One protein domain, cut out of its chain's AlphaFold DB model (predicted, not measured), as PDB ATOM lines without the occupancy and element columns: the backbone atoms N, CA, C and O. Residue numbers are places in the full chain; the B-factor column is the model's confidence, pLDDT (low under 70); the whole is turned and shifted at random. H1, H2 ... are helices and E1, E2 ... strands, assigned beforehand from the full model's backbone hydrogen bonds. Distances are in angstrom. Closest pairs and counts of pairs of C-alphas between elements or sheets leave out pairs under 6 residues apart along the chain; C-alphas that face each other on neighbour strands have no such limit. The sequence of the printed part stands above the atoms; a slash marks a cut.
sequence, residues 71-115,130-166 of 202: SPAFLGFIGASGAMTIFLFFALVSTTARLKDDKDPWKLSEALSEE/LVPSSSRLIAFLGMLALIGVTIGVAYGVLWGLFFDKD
ATOM      1  N   SER A  71     -46.854  73.774 103.566       79.12
ATOM      2  CA  SER A  71     -46.471  75.132 103.942       79.12
ATOM      3  C   SER A  71     -47.402  76.151 103.259       79.12
ATOM      4  O   SER A  71     -47.831  75.937 102.120       79.12
ATOM      5  N   PRO A  72     -47.728  77.279 103.915       80.12
ATOM      6  CA  PRO A  72     -48.567  78.315 103.311       80.12
ATOM      7  C   PRO A  72     -47.945  78.890 102.027       80.12
ATOM      8  O   PRO A  72     -48.674  79.237 101.100       80.12
ATOM      9  N   ALA A  73     -46.611  78.927 101.937       77.44
ATOM     10  CA  ALA A  73     -45.887  79.325 100.733       77.44
ATOM     11  C   ALA A  73     -46.081  78.323  99.583       77.44
ATOM     12  O   ALA A  73     -46.393  78.724  98.463       77.44
ATOM     13  N   PHE A  74     -45.985  77.020  99.863       81.50
ATOM     14  CA  PHE A  74     -46.215  75.970  98.872       81.50
ATOM     15  C   PHE A  74     -47.680  75.933  98.409       81.50
ATOM     16  O   PHE A  74     -47.944  75.845  97.213       81.50
ATOM     17  N   LEU A  75     -48.645  76.081  99.324       85.31
ATOM     18  CA  LEU A  75     -50.069  76.185  98.976       85.31
ATOM     19  C   LEU A  75     -50.363  77.428  98.123       85.31
ATOM     20  O   LEU A  75     -51.109  77.337  97.148       85.31
ATOM     21  N   GLY A  76     -49.744  78.567  98.449       83.88
ATOM     22  CA  GLY A  76     -49.814  79.785  97.641       83.88
ATOM     23  C   GLY A  76     -49.239  79.586  96.237       83.88
ATOM     24  O   GLY A  76     -49.883  79.951  95.252       83.88
ATOM     25  N   PHE A  77     -48.084  78.923  96.131       84.88
ATOM     26  CA  PHE A  77     -47.470  78.571  94.854       84.88
ATOM     27  C   PHE A  77     -48.357  77.640  94.021       84.88
ATOM     28  O   PHE A  77     -48.574  77.910  92.841       84.88
ATOM     29  N   ILE A  78     -48.910  76.572  94.603       87.06
ATOM     30  CA  ILE A  78     -49.819  75.650  93.900       87.06
ATOM     31  C   ILE A  78     -51.100  76.364  93.459       87.06
ATOM     32  O   ILE A  78     -51.551  76.171  92.332       87.06
ATOM     33  N   GLY A  79     -51.660  77.238  94.297       87.94
ATOM     34  CA  GLY A  79     -52.821  78.050  93.932       87.94
ATOM     35  C   GLY A  79     -52.536  78.980  92.750       87.94
ATOM     36  O   GLY A  79     -53.281  78.986  91.769       87.94
ATOM     37  N   ALA A  80     -51.433  79.729  92.803       85.69
ATOM     38  CA  ALA A  80     -51.053  80.673  91.754       85.69
ATOM     39  C   ALA A  80     -50.635  79.970  90.449       85.69
ATOM     40  O   ALA A  80     -51.074  80.358  89.365       85.69
ATOM     41  N   SER A  81     -49.833  78.906  90.538       85.56
ATOM     42  CA  SER A  81     -49.446  78.082  89.385       85.56
ATOM     43  C   SER A  81     -50.649  77.364  88.771       85.56
ATOM     44  O   SER A  81     -50.778  77.327  87.548       85.56
ATOM     45  N   GLY A  82     -51.575  76.868  89.595       89.44
ATOM     46  CA  GLY A  82     -52.842  76.292  89.157       89.44
ATOM     47  C   GLY A  82     -53.706  77.309  88.414       89.44
ATOM     48  O   GLY A  82     -54.148  77.032  87.301       89.44
ATOM     49  N   ALA A  83     -53.882  78.514  88.963       89.62
ATOM     50  CA  ALA A  83     -54.617  79.593  88.304       89.62
ATOM     51  C   ALA A  83     -53.992  79.983  86.953       89.62
ATOM     52  O   ALA A  83     -54.705  80.099  85.955       89.62
ATOM     53  N   MET A  84     -52.661  80.111  86.892       87.31
ATOM     54  CA  MET A  84     -51.930  80.379  85.648       87.31
ATOM     55  C   MET A  84     -52.104  79.243  84.629       87.31
ATOM     56  O   MET A  84     -52.350  79.497  83.452       87.31
ATOM     57  N   THR A  85     -52.039  77.985  85.074       89.25
ATOM     58  CA  THR A  85     -52.254  76.807  84.215       89.25
ATOM     59  C   THR A  85     -53.667  76.796  83.643       89.25
ATOM     60  O   THR A  85     -53.844  76.587  82.446       89.25
ATOM     61  N   ILE A  86     -54.673  77.058  84.482       90.81
ATOM     62  CA  ILE A  86     -56.076  77.137  84.069       90.81
ATOM     63  C   ILE A  86     -56.251  78.257  83.044       90.81
ATOM     64  O   ILE A  86     -56.854  78.031  82.001       90.81
ATOM     65  N   PHE A  87     -55.683  79.437  83.295       91.19
ATOM     66  CA  PHE A  87     -55.726  80.553  82.354       91.19
ATOM     67  C   PHE A  87     -55.109  80.188  80.996       91.19
ATOM     68  O   PHE A  87     -55.746  80.389  79.963       91.19
ATOM     69  N   LEU A  88     -53.908  79.601  80.983       88.81
ATOM     70  CA  LEU A  88     -53.243  79.163  79.751       88.81
ATOM     71  C   LEU A  88     -54.045  78.079  79.022       88.81
ATOM     72  O   LEU A  88     -54.168  78.124  77.799       88.81
ATOM     73  N   PHE A  89     -54.623  77.133  79.761       90.31
ATOM     74  CA  PHE A  89     -55.482  76.096  79.200       90.31
ATOM     75  C   PHE A  89     -56.737  76.698  78.561       90.31
ATOM     76  O   PHE A  89     -57.041  76.390  77.410       90.31
ATOM     77  N   PHE A  90     -57.428  77.607  79.254       90.12
ATOM     78  CA  PHE A  90     -58.585  78.311  78.704       90.12
ATOM     79  C   PHE A  90     -58.220  79.137  77.476       90.12
ATOM     80  O   PHE A  90     -58.944  79.072  76.489       90.12
ATOM     81  N   ALA A  91     -57.097  79.858  77.498       87.12
ATOM     82  CA  ALA A  91     -56.617  80.620  76.350       87.12
ATOM     83  C   ALA A  91     -56.315  79.708  75.149       87.12
ATOM     84  O   ALA A  91     -56.658  80.036  74.010       87.12
ATOM     85  N   LEU A  92     -55.718  78.537  75.384       88.06
ATOM     86  CA  LEU A  92     -55.435  77.557  74.339       88.06
ATOM     87  C   LEU A  92     -56.723  76.953  73.765       88.06
ATOM     88  O   LEU A  92     -56.876  76.884  72.543       88.06
ATOM     89  N   VAL A  93     -57.661  76.557  74.630       86.19
ATOM     90  CA  VAL A  93     -58.969  76.010  74.237       86.19
ATOM     91  C   VAL A  93     -59.794  77.057  73.497       86.19
ATOM     92  O   VAL A  93     -60.351  76.756  72.448       86.19
ATOM     93  N   SER A  94     -59.843  78.301  73.977       83.88
ATOM     94  CA  SER A  94     -60.574  79.374  73.302       83.88
ATOM     95  C   SER A  94     -59.975  79.671  71.937       83.88
ATOM     96  O   SER A  94     -60.713  79.844  70.975       83.88
ATOM     97  N   THR A  95     -58.645  79.690  71.834       83.38
ATOM     98  CA  THR A  95     -57.949  79.888  70.561       83.38
ATOM     99  C   THR A  95     -58.303  78.751  69.606       83.38
ATOM    100  O   THR A  95     -58.890  78.992  68.560       83.38
ATOM    101  N   THR A  96     -58.087  77.494  69.995       82.81
ATOM    102  CA  THR A  96     -58.428  76.344  69.138       82.81
ATOM    103  C   THR A  96     -59.911  76.259  68.779       82.81
ATOM    104  O   THR A  96     -60.222  75.908  67.647       82.81
ATOM    105  N   ALA A  97     -60.825  76.627  69.678       81.19
ATOM    106  CA  ALA A  97     -62.251  76.702  69.376       81.19
ATOM    107  C   ALA A  97     -62.566  77.781  68.326       81.19
ATOM    108  O   ALA A  97     -63.392  77.551  67.451       81.19
ATOM    109  N   ARG A  98     -61.884  78.934  68.369       78.75
ATOM    110  CA  ARG A  98     -62.032  80.008  67.369       78.75
ATOM    111  C   ARG A  98     -61.423  79.645  66.019       78.75
ATOM    112  O   ARG A  98     -61.945  80.066  64.999       78.75
ATOM    113  N   LEU A  99     -60.348  78.857  66.010       78.50
ATOM    114  CA  LEU A  99     -59.756  78.335  64.775       78.50
ATOM    115  C   LEU A  99     -60.577  77.192  64.155       78.50
ATOM    116  O   LEU A  99     -60.463  76.936  62.962       78.50
ATOM    117  N   LYS A 100     -61.402  76.501  64.945       73.06
ATOM    118  CA  LYS A 100     -62.255  75.391  64.494       73.06
ATOM    119  C   LYS A 100     -63.642  75.820  63.997       73.06
ATOM    120  O   LYS A 100     -64.495  74.956  63.847       73.06
ATOM    121  N   ASP A 101     -63.883  77.111  63.775       75.81
ATOM    122  CA  ASP A 101     -65.181  77.593  63.287       75.81
ATOM    123  C   ASP A 101     -65.551  76.901  61.956       75.81
ATOM    124  O   ASP A 101     -64.753  76.861  61.018       75.81
ATOM    125  N   ASP A 102     -66.759  76.331  61.881       62.97
ATOM    126  CA  ASP A 102     -67.185  75.388  60.829       62.97
ATOM    127  C   ASP A 102     -67.243  76.011  59.424       62.97
ATOM    128  O   ASP A 102     -67.356  75.307  58.419       62.97
ATOM    129  N   LYS A 103     -67.172  77.342  59.336       66.38
ATOM    130  CA  LYS A 103     -67.265  78.088  58.075       66.38
ATOM    131  C   LYS A 103     -66.000  77.997  57.221       66.38
ATOM    132  O   LYS A 103     -66.108  78.113  56.006       66.38
ATOM    133  N   ASP A 104     -64.838  77.757  57.827       66.31
ATOM    134  CA  ASP A 104     -63.586  77.466  57.122       66.31
ATOM    135  C   ASP A 104     -62.654  76.689  58.073       66.31
ATOM    136  O   ASP A 104     -62.048  77.288  58.967       66.31
ATOM    137  N   PRO A 105     -62.521  75.356  57.924       69.31
ATOM    138  CA  PRO A 105     -61.717  74.557  58.837       69.31
ATOM    139  C   PRO A 105     -60.249  74.964  58.716       69.31
ATOM    140  O   PRO A 105     -59.592  74.677  57.711       69.31
ATOM    141  N   TRP A 106     -59.728  75.628  59.747       75.81
ATOM    142  CA  TRP A 106     -58.351  76.094  59.749       75.81
ATOM    143  C   TRP A 106     -57.370  74.923  59.645       75.81
ATOM    144  O   TRP A 106     -57.418  73.965  60.423       75.81
ATOM    145  N   LYS A 107     -56.438  75.025  58.694       80.12
ATOM    146  CA  LYS A 107     -55.353  74.063  58.504       80.12
ATOM    147  C   LYS A 107     -54.018  74.751  58.730       80.12
ATOM    148  O   LYS A 107     -53.649  75.670  58.002       80.12
ATOM    149  N   LEU A 108     -53.244  74.235  59.683       76.12
ATOM    150  CA  LEU A 108     -51.880  74.706  59.937       76.12
ATOM    151  C   LEU A 108     -51.016  74.636  58.666       76.12
ATOM    152  O   LEU A 108     -50.223  75.534  58.418       76.12
ATOM    153  N   SER A 109     -51.206  73.613  57.825       75.62
ATOM    154  CA  SER A 109     -50.469  73.474  56.563       75.62
ATOM    155  C   SER A 109     -50.716  74.633  55.598       75.62
ATOM    156  O   SER A 109     -49.796  75.037  54.901       75.62
ATOM    157  N   GLU A 110     -51.928  75.185  55.569       77.38
ATOM    158  CA  GLU A 110     -52.285  76.338  54.736       77.38
ATOM    159  C   GLU A 110     -51.693  77.630  55.316       77.38
ATOM    160  O   GLU A 110     -51.101  78.411  54.580       77.38
ATOM    161  N   ALA A 111     -51.708  77.795  56.643       79.19
ATOM    162  CA  ALA A 111     -51.035  78.912  57.313       79.19
ATOM    163  C   ALA A 111     -49.504  78.910  57.104       79.19
ATOM    164  O   ALA A 111     -48.880  79.968  57.002       79.19
ATOM    165  N   LEU A 112     -48.898  77.721  57.022       82.19
ATOM    166  CA  LEU A 112     -47.464  77.530  56.776       82.19
ATOM    167  C   LEU A 112     -47.084  77.520  55.290       82.19
ATOM    168  O   LEU A 112     -45.898  77.492  54.966       82.19
ATOM    169  N   SER A 113     -48.055  77.541  54.382       81.38
ATOM    170  CA  SER A 113     -47.794  77.585  52.946       81.38
ATOM    171  C   SER A 113     -47.799  79.025  52.447       81.38
ATOM    172  O   SER A 113     -48.499  79.871  52.994       81.38
ATOM    173  N   GLU A 114     -47.001  79.325  51.431       77.12
ATOM    174  CA  GLU A 114     -46.989  80.600  50.718       77.12
ATOM    175  C   GLU A 114     -47.759  80.506  49.401       77.12
ATOM    176  O   GLU A 114     -47.976  79.417  48.872       77.12
ATOM    177  N   GLU A 115     -48.211  81.645  48.883       76.19
ATOM    178  CA  GLU A 115     -48.838  81.691  47.562       76.19
ATOM    179  C   GLU A 115     -47.772  81.423  46.496       76.19
ATOM    180  O   GLU A 115     -46.689  82.012  46.535       76.19
ATOM    181  N   LEU A 130     -51.249  77.022  47.047       78.38
ATOM    182  CA  LEU A 130     -50.410  77.114  48.236       78.38
ATOM    183  C   LEU A 130     -49.220  76.160  48.096       78.38
ATOM    184  O   LEU A 130     -49.404  74.964  47.870       78.38
ATOM    185  N   VAL A 131     -48.007  76.685  48.240       81.00
ATOM    186  CA  VAL A 131     -46.748  75.929  48.210       81.00
ATOM    187  C   VAL A 131     -46.169  75.900  49.624       81.00
ATOM    188  O   VAL A 131     -46.188  76.926  50.304       81.00
ATOM    189  N   PRO A 132     -45.657  74.762  50.118       81.06
ATOM    190  CA  PRO A 132     -45.043  74.709  51.442       81.06
ATOM    191  C   PRO A 132     -43.877  75.704  51.558       81.06
ATOM    192  O   PRO A 132     -42.953  75.671  50.750       81.06
ATOM    193  N   SER A 133     -43.895  76.554  52.591       84.31
ATOM    194  CA  SER A 133     -42.851  77.554  52.837       84.31
ATOM    195  C   SER A 133     -41.969  77.150  54.017       84.31
ATOM    196  O   SER A 133     -42.403  77.138  55.173       84.31
ATOM    197  N   SER A 134     -40.689  76.871  53.755       82.31
ATOM    198  CA  SER A 134     -39.704  76.608  54.818       82.31
ATOM    199  C   SER A 134     -39.491  77.824  55.731       82.31
ATOM    200  O   SER A 134     -39.200  77.656  56.914       82.31
ATOM    201  N   SER A 135     -39.690  79.042  55.211       85.12
ATOM    202  CA  SER A 135     -39.573  80.293  55.972       85.12
ATOM    203  C   SER A 135     -40.694  80.444  57.010       85.12
ATOM    204  O   SER A 135     -40.440  80.694  58.191       85.12
ATOM    205  N   ARG A 136     -41.953  80.204  56.612       84.69
ATOM    206  CA  ARG A 136     -43.090  80.228  57.552       84.69
ATOM    207  C   ARG A 136     -42.976  79.120  58.600       84.69
ATOM    208  O   ARG A 136     -43.311  79.340  59.763       84.69
ATOM    209  N   LEU A 137     -42.439  77.958  58.217       85.19
ATOM    210  CA  LEU A 137     -42.183  76.849  59.137       85.19
ATOM    211  C   LEU A 137     -41.148  77.201  60.216       85.19
ATOM    212  O   LEU A 137     -41.409  76.970  61.397       85.19
ATOM    213  N   ILE A 138     -39.995  77.774  59.846       86.25
ATOM    214  CA  ILE A 138     -38.977  78.150  60.839       86.25
ATOM    215  C   ILE A 138     -39.469  79.281  61.751       86.25
ATOM    216  O   ILE A 138     -39.199  79.256  62.951       86.25
ATOM    217  N   ALA A 139     -40.264  80.220  61.226       86.56
ATOM    218  CA  ALA A 139     -40.905  81.254  62.033       86.56
ATOM    219  C   ALA A 139     -41.885  80.658  63.061       86.56
ATOM    220  O   ALA A 139     -41.878  81.057  64.226       86.56
ATOM    221  N   PHE A 140     -42.680  79.659  62.664       84.56
ATOM    222  CA  PHE A 140     -43.581  78.947  63.574       84.56
ATOM    223  C   PHE A 140     -42.823  78.177  64.667       84.56
ATOM    224  O   PHE A 140     -43.195  78.236  65.838       84.56
ATOM    225  N   LEU A 141     -41.716  77.515  64.321       87.62
ATOM    226  CA  LEU A 141     -40.842  76.862  65.304       87.62
ATOM    227  C   LEU A 141     -40.218  77.873  66.277       87.62
ATOM    228  O   LEU A 141     -40.195  77.632  67.484       87.62
ATOM    229  N   GLY A 142     -39.770  79.023  65.770       84.75
ATOM    230  CA  GLY A 142     -39.272  80.122  66.596       84.75
ATOM    231  C   GLY A 142     -40.338  80.645  67.562       84.75
ATOM    232  O   GLY A 142     -40.058  80.841  68.743       84.75
ATOM    233  N   MET A 143     -41.581  80.788  67.097       86.56
ATOM    234  CA  MET A 143     -42.713  81.172  67.942       86.56
ATOM    235  C   MET A 143     -42.960  80.157  69.066       86.56
ATOM    236  O   MET A 143     -43.130  80.560  70.216       86.56
ATOM    237  N   LEU A 144     -42.933  78.852  68.777       85.12
ATOM    238  CA  LEU A 144     -43.083  77.811  69.801       85.12
ATOM    239  C   LEU A 144     -41.966  77.869  70.851       85.12
ATOM    240  O   LEU A 144     -42.245  77.766  72.047       85.12
ATOM    241  N   ALA A 145     -40.719  78.086  70.424       86.81
ATOM    242  CA  ALA A 145     -39.591  78.248  71.337       86.81
ATOM    243  C   ALA A 145     -39.768  79.476  72.245       86.81
ATOM    244  O   ALA A 145     -39.584  79.375  73.460       86.81
ATOM    245  N   LEU A 146     -40.191  80.617  71.688       84.12
ATOM    246  CA  LEU A 146     -40.458  81.836  72.459       84.12
ATOM    247  C   LEU A 146     -41.595  81.652  73.468       84.12
ATOM    248  O   LEU A 146     -41.471  82.099  74.609       84.12
ATOM    249  N   ILE A 147     -42.674  80.961  73.089       84.75
ATOM    250  CA  ILE A 147     -43.767  80.620  74.011       84.75
ATOM    251  C   ILE A 147     -43.232  79.759  75.160       84.75
ATOM    252  O   ILE A 147     -43.493  80.068  76.322       84.75
ATOM    253  N   GLY A 148     -42.440  78.728  74.857       86.69
ATOM    254  CA  GLY A 148     -41.849  77.848  75.866       86.69
ATOM    255  C   GLY A 148     -40.955  78.593  76.858       86.69
ATOM    256  O   GLY A 148     -41.125  78.451  78.069       86.69
ATOM    257  N   VAL A 149     -40.052  79.445  76.360       85.19
ATOM    258  CA  VAL A 149     -39.185  80.280  77.208       85.19
ATOM    259  C   VAL A 149     -40.017  81.228  78.069       85.19
ATOM    260  O   VAL A 149     -39.774  81.334  79.268       85.19
ATOM    261  N   THR A 150     -41.033  81.872  77.493       82.69
ATOM    262  CA  THR A 150     -41.903  82.811  78.218       82.69
ATOM    263  C   THR A 150     -42.658  82.118  79.350       82.69
ATOM    264  O   THR A 150     -42.693  82.625  80.470       82.69
ATOM    265  N   ILE A 151     -43.213  80.929  79.093       86.81
ATOM    266  CA  ILE A 151     -43.880  80.115  80.114       86.81
ATOM    267  C   ILE A 151     -42.883  79.708  81.206       86.81
ATOM    268  O   ILE A 151     -43.178  79.863  82.390       86.81
ATOM    269  N   GLY A 152     -41.689  79.245  80.827       82.94
ATOM    270  CA  GLY A 152     -40.636  78.874  81.775       82.94
ATOM    271  C   GLY A 152     -40.227  80.033  82.688       82.94
ATOM    272  O   GLY A 152     -40.131  79.856  83.902       82.94
ATOM    273  N   VAL A 153     -40.064  81.237  82.132       84.00
ATOM    274  CA  VAL A 153     -39.785  82.455  82.908       84.00
ATOM    275  C   VAL A 153     -40.950  82.790  83.838       84.00
ATOM    276  O   VAL A 153     -40.712  83.071  85.007       84.00
ATOM    277  N   ALA A 154     -42.200  82.711  83.371       80.12
ATOM    278  CA  ALA A 154     -43.371  82.995  84.200       80.12
ATOM    279  C   ALA A 154     -43.450  82.069  85.427       80.12
ATOM    280  O   ALA A 154     -43.600  82.549  86.552       80.12
ATOM    281  N   TYR A 155     -43.269  80.756  85.239       83.19
ATOM    282  CA  TYR A 155     -43.214  79.803  86.354       83.19
ATOM    283  C   TYR A 155     -41.981  80.000  87.240       83.19
ATOM    284  O   TYR A 155     -42.081  79.858  88.457       83.19
ATOM    285  N   GLY A 156     -40.837  80.379  86.665       81.25
ATOM    286  CA  GLY A 156     -39.635  80.722  87.423       81.25
ATOM    287  C   GLY A 156     -39.820  81.949  88.322       81.25
ATOM    288  O   GLY A 156     -39.355  81.949  89.460       81.25
ATOM    289  N   VAL A 157     -40.540  82.971  87.851       80.12
ATOM    290  CA  VAL A 157     -40.902  84.157  88.644       80.12
ATOM    291  C   VAL A 157     -41.884  83.789  89.754       80.12
ATOM    292  O   VAL A 157     -41.665  84.182  90.896       80.12
ATOM    293  N   LEU A 158     -42.915  82.991  89.450       81.69
ATOM    294  CA  LEU A 158     -43.832  82.442  90.455       81.69
ATOM    295  C   LEU A 158     -43.057  81.688  91.541       81.69
ATOM    296  O   LEU A 158     -43.253  81.943  92.723       81.69
ATOM    297  N   TRP A 159     -42.123  80.819  91.157       78.44
ATOM    298  CA  TRP A 159     -41.276  80.107  92.110       78.44
ATOM    299  C   TRP A 159     -40.443  81.065  92.974       78.44
ATOM    300  O   TRP A 159     -40.451  80.954  94.197       78.44
ATOM    301  N   GLY A 160     -39.761  82.036  92.360       76.75
ATOM    302  CA  GLY A 160     -38.952  83.023  93.083       76.75
ATOM    303  C   GLY A 160     -39.754  83.880  94.065       76.75
ATOM    304  O   GLY A 160     -39.226  84.245  95.112       76.75
ATOM    305  N   LEU A 161     -41.027  84.152  93.758       78.31
ATOM    306  CA  LEU A 161     -41.929  84.935  94.603       78.31
ATOM    307  C   LEU A 161     -42.352  84.189  95.880       78.31
ATOM    308  O   LEU A 161     -42.543  84.822  96.914       78.31
ATOM    309  N   PHE A 162     -42.504  82.861  95.820       78.25
ATOM    310  CA  PHE A 162     -42.969  82.050  96.955       78.25
ATOM    311  C   PHE A 162     -41.834  81.392  97.759       78.25
ATOM    312  O   PHE A 162     -41.989  81.182  98.963       78.25
ATOM    313  N   PHE A 163     -40.695  81.099  97.126       78.56
ATOM    314  CA  PHE A 163     -39.552  80.401  97.739       78.56
ATOM    315  C   PHE A 163     -38.323  81.304  97.938       78.56
ATOM    316  O   PHE A 163     -37.187  80.836  97.933       78.56
ATOM    317  N   ASP A 164     -38.573  82.599  98.138       64.12
ATOM    318  CA  ASP A 164     -37.627  83.563  98.713       64.12
ATOM    319  C   ASP A 164     -36.351  83.798  97.880       64.12
ATOM    320  O   ASP A 164     -35.215  83.649  98.339       64.12
ATOM    321  N   LYS A 165     -36.530  84.204  96.614       59.31
ATOM    322  CA  LYS A 165     -35.476  84.942  95.905       59.31
ATOM    323  C   LYS A 165     -35.666  86.438  96.106       59.31
ATOM    324  O   LYS A 165     -36.767  86.956  95.951       59.31
ATOM    325  N   ASP A 166     -34.555  87.115  96.393       63.88
ATOM    326  CA  ASP A 166     -34.453  88.569  96.511       63.88
ATOM    327  C   ASP A 166     -35.257  89.276  95.402       63.88
ATOM    328  O   ASP A 166     -34.960  89.152  94.206       63.88
TER     329      ASP A 166
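Overview. This is residues 71 to 115 and 130 to 166 of the 202 residues of an uncharacterized protein of mine drainage metagenome (UniProt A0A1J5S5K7). Two long helices, H1 and H3, make a narrow V: they meet near the beginning of H1 and the end of H3 and spread apart toward the other end. That wide end is spanned by the loop of residues 100 to 107, the four-residue helix H2 and a tiny two-stranded sheet of E1 and E2, while residues 89 to 95 of H1 and 141 to 150 of H3 stand free. The printed part has 82 residues with three named helices and two named strands, in the order H1, H2, E1, E2, H3; the sheet, E1 - E2, is antiparallel, and the class is mostly helix. The whole is flat, spanning 55 by 28 by 12 A, and only just extended, close to loose, with a radius of gyration of the C-alphas of 18.1 A.

Along the chain. H1 is residues 72 to 99, 40.1 A from first to last C-alpha, beginning with C-alpha 72 at (-48.567, 78.315, 103.311) and ending with C-alpha 99 at (-59.756, 78.335, 64.775). H2 is residues 108 to 111, E1 is residues 113 to 115 and E2 is residues 130 to 132. H3 is residues 134 to 162, 42.6 A long, and ends with C-alpha 162 at (-42.969, 82.050, 96.955).

Arrangement. H1 and H3 touch, with residues 73 to 81 of H1 alone and residues 155 to 162 of H3 alone; the closest C-alphas are those of Ala 73 and Phe 162, 5.5 A apart. Their lines stand at a shallow tilt of 24 degrees, and they run opposite ways. H1 and H2 are apart, and H1 is apart from E1 and E2. H2 and H3 are near each other, with 5 pairs of C-alphas within 10 A. The closest C-alphas of H2 and E2 are those of Glu 110 and Leu 130, 6.8 A apart. E1 and E2 are antiparallel neighbours at 135 degrees; N 114 and O 131 are within hydrogen-bond range at 2.8 A, as are N 131 and O 114 at 2.8 A. The closest C-alphas of E1 and H3 are those of Ser 113 and Arg 136, 7.1 A apart. In H1 and H3 every O i to N i+4 pair is within hydrogen-bond range; H2 is too short for such a pair.

Size, cuts and confidence. The two C-alphas farthest apart are those of Ser 71 and Glu 115, 56.8 A. Residues 116 to 129 are cut out between E1 and E2, and C-alphas 115 and 130 are 4.9 A apart across the cut. Of the links that are printed whole, H2 to E1 and E2 to H3 are tight, H1 to H2 is short, and none is long. The mean pLDDT of the printed part is 81.5; residues 102 to 105 and 164 to 166 are under 70.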